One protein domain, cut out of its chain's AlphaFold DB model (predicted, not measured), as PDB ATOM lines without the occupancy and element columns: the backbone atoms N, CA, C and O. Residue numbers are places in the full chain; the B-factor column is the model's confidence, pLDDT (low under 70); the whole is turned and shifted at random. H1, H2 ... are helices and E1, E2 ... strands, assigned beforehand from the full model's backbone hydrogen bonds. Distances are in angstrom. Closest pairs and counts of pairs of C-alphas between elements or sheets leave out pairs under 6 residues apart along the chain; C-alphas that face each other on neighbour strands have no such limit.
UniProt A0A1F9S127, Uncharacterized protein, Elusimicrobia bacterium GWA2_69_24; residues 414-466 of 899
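This is residues 414 to 466 of the 899 residues of an uncharacterized protein of Elusimicrobia bacterium GWA2_69_24 (UniProt A0A1F9S127). The domain is one antiparallel sheet of five strands, curled like part of a barrel and left open between its edge strands E2 and E3, with the short helix H1 in the link that joins those two edges. A long loop, residues 421 to 433, runs out from the other end, between E1 and E2. The printed part has 53 residues, with elements in the order E1, E2, H1, E3, E4, E5, and the sheet runs E2, E1, E5, E4, E3. The class is mostly strand, though under half of the residues are in named elements. The whole is compact, with a radius of gyration of the C-alphas of 10.2 A, and spans 28 by 23 by 16 A.

E1, residues 416 to 420, begins with C-alpha 416 at (154.585, 117.793, 148.275) and is 12.8 A long. E2 is residues 434 to 436, and H1 is residues 438 to 441, with C-alpha 438 at (159.708, 117.749, 144.877). E3 is residues 446 to 448, and E4, residues 453 to 456, is 10.0 A long. E5, residues 459 to 465, is the longest strand at 18.3 A and ends with C-alpha 465 at (150.324, 113.090, 151.321).

E1 and E2 form a hairpin at 136 degrees, with N 434 and O 418 2.8 A apart, within hydrogen-bond range. On its other side E1 is the antiparallel neighbour of E5 at 129 degrees, with N 419 and O 463 at 2.9 A. E3, E4 and E5 form a meander, each strand the antiparallel neighbour of the one before. In the hairpin of E3 and E4, N 455 and O 447 are 2.8 A apart. In the hairpin of E4 and E5, N 454 and O 462 are 2.8 A apart. E2 and E3 are apart. The sheet is strongly twisted: its strands' lines turn by 99 degrees from edge to edge. H1 is on the sheet at a height of 7.1 A, beside the strands and over none of them, but only just, as 2 of its 4 C-alphas fall on E3. The closest C-alphas of H1 and E3, those of Val 441 and Gln 447, are 6.2 A apart. H1 is too short for any O i to N i+4 pair; its one O i to N i+3 pair is within range.

The two C-alphas farthest apart, those of Ala 429 and Lys 444, are 29.3 A apart. The printed part has no cut. The link from E1 to E2 is long, at 13 residues, and the other links are tight. The mean pLDDT of the printed part is 84.1; residues 414, 442, 444 and 466 are under 70.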
ATOM      1  N   PRO A 414     154.022 118.620 141.145       66.06
ATOM      2  CA  PRO A 414     153.164 118.862 142.290       66.06
ATOM      3  C   PRO A 414     154.062 119.089 143.508       66.06
ATOM      4  O   PRO A 414     154.940 118.272 143.805       66.06
ATOM      5  N   ASN A 415     153.861 120.206 144.206       77.88
ATOM      6  CA  ASN A 415     154.503 120.411 145.498       77.88
ATOM      7  C   ASN A 415     154.008 119.343 146.478       77.88
ATOM      8  O   ASN A 415     152.810 119.059 146.547       77.88
ATOM      9  N   LEU A 416     154.925 118.772 147.255       84.31
ATOM     10  CA  LEU A 416     154.585 117.793 148.275       84.31
ATOM     11  C   LEU A 416     154.056 118.534 149.508       84.31
ATOM     12  O   LEU A 416     154.803 119.279 150.142       84.31
ATOM     13  N   SER A 417     152.778 118.341 149.838       87.62
ATOM     14  CA  SER A 417     152.197 118.860 151.079       87.62
ATOM     15  C   SER A 417     152.508 117.906 152.229       87.62
ATOM     16  O   SER A 417     152.177 116.717 152.168       87.62
ATOM     17  N   CYS A 418     153.157 118.431 153.264       91.25
ATOM     18  CA  CYS A 418     153.621 117.699 154.432       91.25
ATOM     19  C   CYS A 418     153.183 118.403 155.720       91.25
ATOM     20  O   CYS A 418     153.102 119.627 155.768       91.25
ATOM     21  N   ILE A 419     152.924 117.633 156.774       93.88
ATOM     22  CA  ILE A 419     152.556 118.139 158.104       93.88
ATOM     23  C   ILE A 419     153.604 117.663 159.113       93.88
ATOM     24  O   ILE A 419     154.062 116.519 159.027       93.88
ATOM     25  N   ALA A 420     153.974 118.527 160.061       90.75
ATOM     26  CA  ALA A 420     154.966 118.213 161.086       90.75
ATOM     27  C   ALA A 420     154.517 117.057 161.977       90.75
ATOM     28  O   ALA A 420     153.384 117.015 162.469       90.75
ATOM     29  N   THR A 421     155.449 116.141 162.211       91.31
ATOM     30  CA  THR A 421     155.286 115.029 163.143       91.31
ATOM     31  C   THR A 421     156.336 115.091 164.238       91.31
ATOM     32  O   THR A 421     157.424 115.625 164.037       91.31
ATOM     33  N   ASP A 422     156.037 114.492 165.387       89.38
ATOM     34  CA  ASP A 422     157.060 114.164 166.373       89.38
ATOM     35  C   ASP A 422     158.031 113.076 165.854       89.38
ATOM     36  O   ASP A 422     157.881 112.533 164.752       89.38
ATOM     37  N   ALA A 423     159.026 112.726 166.674       83.12
ATOM     38  CA  ALA A 423     160.011 111.691 166.350       83.12
ATOM     39  C   ALA A 423     159.402 110.283 166.150       83.12
ATOM     40  O   ALA A 423     160.063 109.413 165.581       83.12
ATOM     41  N   ASN A 424     158.154 110.065 166.583       83.19
ATOM     42  CA  ASN A 424     157.414 108.811 166.442       83.19
ATOM     43  C   ASN A 424     156.504 108.798 165.195       83.19
ATOM     44  O   ASN A 424     155.864 107.783 164.914       83.19
ATOM     45  N   GLY A 425     156.435 109.899 164.436       82.56
ATOM     46  CA  GLY A 425     155.568 110.031 163.263       82.56
ATOM     47  C   GLY A 425     154.121 110.436 163.581       82.56
ATOM     48  O   GLY A 425     153.258 110.329 162.708       82.56
ATOM     49  N   VAL A 426     153.839 110.905 164.802       87.19
ATOM     50  CA  VAL A 426     152.521 111.413 165.214       87.19
ATOM     51  C   VAL A 426     152.406 112.891 164.841       87.19
ATOM     52  O   VAL A 426     153.279 113.691 165.169       87.19
ATOM     53  N   VAL A 427     151.326 113.265 164.149       85.12
ATOM     54  CA  VAL A 427     151.060 114.658 163.750       85.12
ATOM     55  C   VAL A 427     150.824 115.522 164.989       85.12
ATOM     56  O   VAL A 427     149.990 115.186 165.828       85.12
ATOM     57  N   GLN A 428     151.537 116.644 165.097       82.56
ATOM     58  CA  GLN A 428     151.368 117.562 166.225       82.56
ATOM     59  C   GLN A 428     150.041 118.330 166.117       82.56
ATOM     60  O   GLN A 428     149.678 118.833 165.050       82.56
ATOM     61  N   ALA A 429     149.314 118.445 167.232       78.94
ATOM     62  CA  ALA A 429     148.066 119.201 167.280       78.94
ATOM     63  C   ALA A 429     148.320 120.681 166.935       78.94
ATOM     64  O   ALA A 429     149.147 121.336 167.563       78.94
ATOM     65  N   GLY A 430     147.614 121.197 165.925       87.94
ATOM     66  CA  GLY A 430     147.792 122.566 165.424       87.94
ATOM     67  C   GLY A 430     148.903 122.755 164.380       87.94
ATOM     68  O   GLY A 430     149.108 123.882 163.934       87.94
ATOM     69  N   ALA A 431     149.598 121.695 163.948       86.00
ATOM     70  CA  ALA A 431     150.595 121.796 162.881       86.00
ATOM     71  C   ALA A 431     149.958 122.203 161.539       86.00
ATOM     72  O   ALA A 431     149.079 121.515 161.013       86.00
ATOM     73  N   THR A 432     150.430 123.304 160.957       83.25
ATOM     74  CA  THR A 432     150.020 123.752 159.621       83.25
ATOM     75  C   THR A 432     150.782 122.991 158.526       83.25
ATOM     76  O   THR A 432     151.954 122.653 158.712       83.25
ATOM     77  N   PRO A 433     150.148 122.695 157.375       88.19
ATOM     78  CA  PRO A 433     150.823 122.032 156.266       88.19
ATOM     79  C   PRO A 433     151.839 122.963 155.592       88.19
ATOM     80  O   PRO A 433     151.542 124.122 155.296       88.19
ATOM     81  N   TYR A 434     153.019 122.430 155.291       83.94
ATOM     82  CA  TYR A 434     154.074 123.081 154.519       83.94
ATOM     83  C   TYR A 434     154.339 122.325 153.215       83.94
ATOM     84  O   TYR A 434     154.133 121.119 153.101       83.94
ATOM     85  N   SER A 435     154.767 123.072 152.201       83.00
ATOM     86  CA  SER A 435     154.808 122.638 150.805       83.00
ATOM     87  C   SER A 435     156.251 122.605 150.306       83.00
ATOM     88  O   SER A 435     156.841 123.663 150.082       83.00
ATOM     89  N   PHE A 436     156.807 121.414 150.075       79.38
ATOM     90  CA  PHE A 436     158.145 121.269 149.492       79.38
ATOM     91  C   PHE A 436     158.098 121.178 147.959       79.38
ATOM     92  O   PHE A 436     157.273 120.435 147.415       79.38
ATOM     93  N   PRO A 437     159.035 121.822 147.241       76.69
ATOM     94  CA  PRO A 437     159.325 121.458 145.860       76.69
ATOM     95  C   PRO A 437     159.835 120.014 145.833       76.69
ATOM     96  O   PRO A 437     160.765 119.676 146.566       76.69
ATOM     97  N   LYS A 438     159.280 119.158 144.966       72.56
ATOM     98  CA  LYS A 438     159.708 117.749 144.877       72.56
ATOM     99  C   LYS A 438     161.216 117.605 144.605       72.56
ATOM    100  O   LYS A 438     161.872 116.765 145.207       72.56
ATOM    101  N   SER A 439     161.791 118.518 143.821       74.31
ATOM    102  CA  SER A 439     163.236 118.611 143.555       74.31
ATOM    103  C   SER A 439     164.118 118.847 144.792       74.31
ATOM    104  O   SER A 439     165.323 118.640 144.715       74.31
ATOM    105  N   SER A 440     163.554 119.311 145.911       72.31
ATOM    106  CA  SER A 440     164.268 119.472 147.186       72.31
ATOM    107  C   SER A 440     164.225 118.208 148.053       72.31
ATOM    108  O   SER A 440     165.070 118.053 148.930       72.31
ATOM    109  N   VAL A 441     163.261 117.314 147.809       72.88
ATOM    110  CA  VAL A 441     163.062 116.065 148.562       72.88
ATOM    111  C   VAL A 441     164.007 114.958 148.083       72.88
ATOM    112  O   VAL A 441     164.436 114.151 148.894       72.88
ATOM    113  N   ASP A 442     164.396 114.977 146.804       65.50
ATOM    114  CA  ASP A 442     165.372 114.040 146.216       65.50
ATOM    115  C   ASP A 442     166.844 114.510 146.388       65.50
ATOM    116  O   ASP A 442     167.771 113.973 145.776       65.50
ATOM    117  N   GLY A 443     167.076 115.551 147.201       71.69
ATOM    118  CA  GLY A 443     168.405 116.053 147.566       71.69
ATOM    119  C   GLY A 443     169.042 115.274 148.725       71.69
ATOM    120  O   GLY A 443     168.354 114.605 149.485       71.69
ATOM    121  N   LYS A 444     170.367 115.396 148.910       62.53
ATOM    122  CA  LYS A 444     171.148 114.596 149.887       62.53
ATOM    123  C   LYS A 444     170.665 114.657 151.345       62.53
ATOM    124  O   LYS A 444     171.004 113.761 152.116       62.53
ATOM    125  N   ASP A 445     169.919 115.693 151.708       81.38
ATOM    126  CA  ASP A 445     169.582 115.995 153.099       81.38
ATOM    127  C   ASP A 445     168.214 115.431 153.510       81.38
ATOM    128  O   ASP A 445     167.974 115.244 154.705       81.38
ATOM    129  N   TYR A 446     167.341 115.122 152.541       87.69
ATOM    130  CA  TYR A 446     165.975 114.644 152.760       87.69
ATOM    131  C   TYR A 446     165.744 113.270 152.115       87.69
ATOM    132  O   TYR A 446     166.328 112.936 151.091       87.69
ATOM    133  N   GLN A 447     164.889 112.452 152.729       88.81
ATOM    134  CA  GLN A 447     164.444 111.170 152.173       88.81
ATOM    135  C   GLN A 447     162.960 110.972 152.468       88.81
ATOM    136  O   GLN A 447     162.562 110.912 153.634       88.81
ATOM    137  N   LEU A 448     162.139 110.850 151.425       89.62
ATOM    138  CA  LEU A 448     160.752 110.410 151.556       89.62
ATOM    139  C   LEU A 448     160.712 108.879 151.581       89.62
ATOM    140  O   LEU A 448     161.205 108.229 150.665       89.62
ATOM    141  N   MET A 449     160.131 108.311 152.633       87.19
ATOM    142  CA  MET A 449     159.925 106.870 152.771       87.19
ATOM    143  C   MET A 449     158.584 106.438 152.169       87.19
ATOM    144  O   MET A 449     157.636 107.222 152.134       87.19
ATOM    145  N   ASP A 450     158.475 105.166 151.775       87.19
ATOM    146  CA  ASP A 450     157.277 104.587 151.136       87.19
ATOM    147  C   ASP A 450     155.991 104.717 151.979       87.19
ATOM    148  O   ASP A 450     154.882 104.679 151.455       87.19
ATOM    149  N   ASN A 451     156.123 104.907 153.297       85.19
ATOM    150  CA  ASN A 451     155.015 105.162 154.225       85.19
ATOM    151  C   ASN A 451     154.598 106.649 154.321       85.19
ATOM    152  O   ASN A 451     153.811 107.017 155.199       85.19
ATOM    153  N   GLY A 452     155.144 107.506 153.455       89.94
ATOM    154  CA  GLY A 452     154.891 108.945 153.407       89.94
ATOM    155  C   GLY A 452     155.644 109.768 154.455       89.94
ATOM    156  O   GLY A 452     155.382 110.964 154.567       89.94
ATOM    157  N   LEU A 453     156.556 109.184 155.242       91.56
ATOM    158  CA  LEU A 453     157.364 109.943 156.201       91.56
ATOM    159  C   LEU A 453     158.566 110.599 155.516       91.56
ATOM    160  O   LEU A 453     159.355 109.931 154.849       91.56
ATOM    161  N   LEU A 454     158.737 111.900 155.733       91.31
ATOM    162  CA  LEU A 454     159.922 112.645 155.329       91.31
ATOM    163  C   LEU A 454     160.947 112.606 156.462       91.31
ATOM    164  O   LEU A 454     160.666 113.034 157.587       91.31
ATOM    165  N   LYS A 455     162.146 112.114 156.157       92.25
ATOM    166  CA  LYS A 455     163.299 112.166 157.051       92.25
ATOM    167  C   LYS A 455     164.284 113.241 156.623       92.25
ATOM    168  O   LYS A 455     164.516 113.409 155.431       92.25
ATOM    169  N   GLN A 456     164.918 113.881 157.600       92.19
ATOM    170  CA  GLN A 456     166.101 114.714 157.404       92.19
ATOM    171  C   GLN A 456     167.230 114.174 158.291       92.19
ATOM    172  O   GLN A 456     167.020 113.938 159.481       92.19
ATOM    173  N   TYR A 457     168.398 113.895 157.705       89.75
ATOM    174  CA  TYR A 457     169.550 113.281 158.396       89.75
ATOM    175  C   TYR A 457     169.217 112.037 159.266       89.75
ATOM    176  O   TYR A 457     169.836 111.798 160.298       89.75
ATOM    177  N   GLY A 458     168.230 111.229 158.854       88.81
ATOM    178  CA  GLY A 458     167.808 109.996 159.543       88.81
ATOM    179  C   GLY A 458     166.651 110.145 160.546       88.81
ATOM    180  O   GLY A 458     166.009 109.137 160.876       88.81
ATOM    181  N   THR A 459     166.315 111.372 160.951       88.62
ATOM    182  CA  THR A 459     165.209 111.693 161.872       88.62
ATOM    183  C   THR A 459     163.925 111.987 161.095       88.62
ATOM    184  O   THR A 459     163.972 112.672 160.077       88.62
ATOM    185  N   VAL A 460     162.775 111.480 161.555       89.38
ATOM    186  CA  VAL A 460     161.458 111.806 160.973       89.38
ATOM    187  C   VAL A 460     161.087 113.243 161.337       89.38
ATOM    188  O   VAL A 460     161.142 113.600 162.510       89.38
ATOM    189  N   ILE A 461     160.711 114.050 160.341       92.00
ATOM    190  CA  ILE A 461     160.336 115.463 160.531       92.00
ATOM    191  C   ILE A 461     158.926 115.802 160.029       92.00
ATOM    192  O   ILE A 461     158.366 116.823 160.423       92.00
ATOM    193  N   ALA A 462     158.351 114.993 159.135       94.06
ATOM    194  CA  ALA A 462     157.029 115.255 158.573       94.06
ATOM    195  C   ALA A 462     156.356 113.984 158.048       94.06
ATOM    196  O   ALA A 462     157.026 113.003 157.718       94.06
ATOM    197  N   LYS A 463     155.038 114.056 157.850       93.38
ATOM    198  CA  LYS A 463     154.264 113.107 157.044       93.38
ATOM    199  C   LYS A 463     153.637 113.829 155.853       93.38
ATOM    200  O   LYS A 463     152.979 114.851 156.029       93.38
ATOM    201  N   CYS A 464     153.848 113.300 154.654       93.69
ATOM    202  CA  CYS A 464     153.460 113.900 153.383       93.69
ATOM    203  C   CYS A 464     152.369 113.078 152.692       93.69
ATOM    204  O   CYS A 464     152.447 111.850 152.661       93.69
ATOM    205  N   SER A 465     151.373 113.750 152.108       83.56
ATOM    206  CA  SER A 465     150.324 113.090 151.321       83.56
ATOM    207  C   SER A 465     150.635 113.194 149.834       83.56
ATOM    208  O   SER A 465     150.556 114.271 149.243       83.56
ATOM    209  N   GLY A 466     150.991 112.065 149.227       62.00
ATOM    210  CA  GLY A 466     151.255 111.952 147.797       62.00
ATOM    211  C   GLY A 466     149.996 111.715 146.970       62.00
ATOM    212  O   GLY A 466     149.973 110.730 146.252       62.00
TER     213      GLY A 466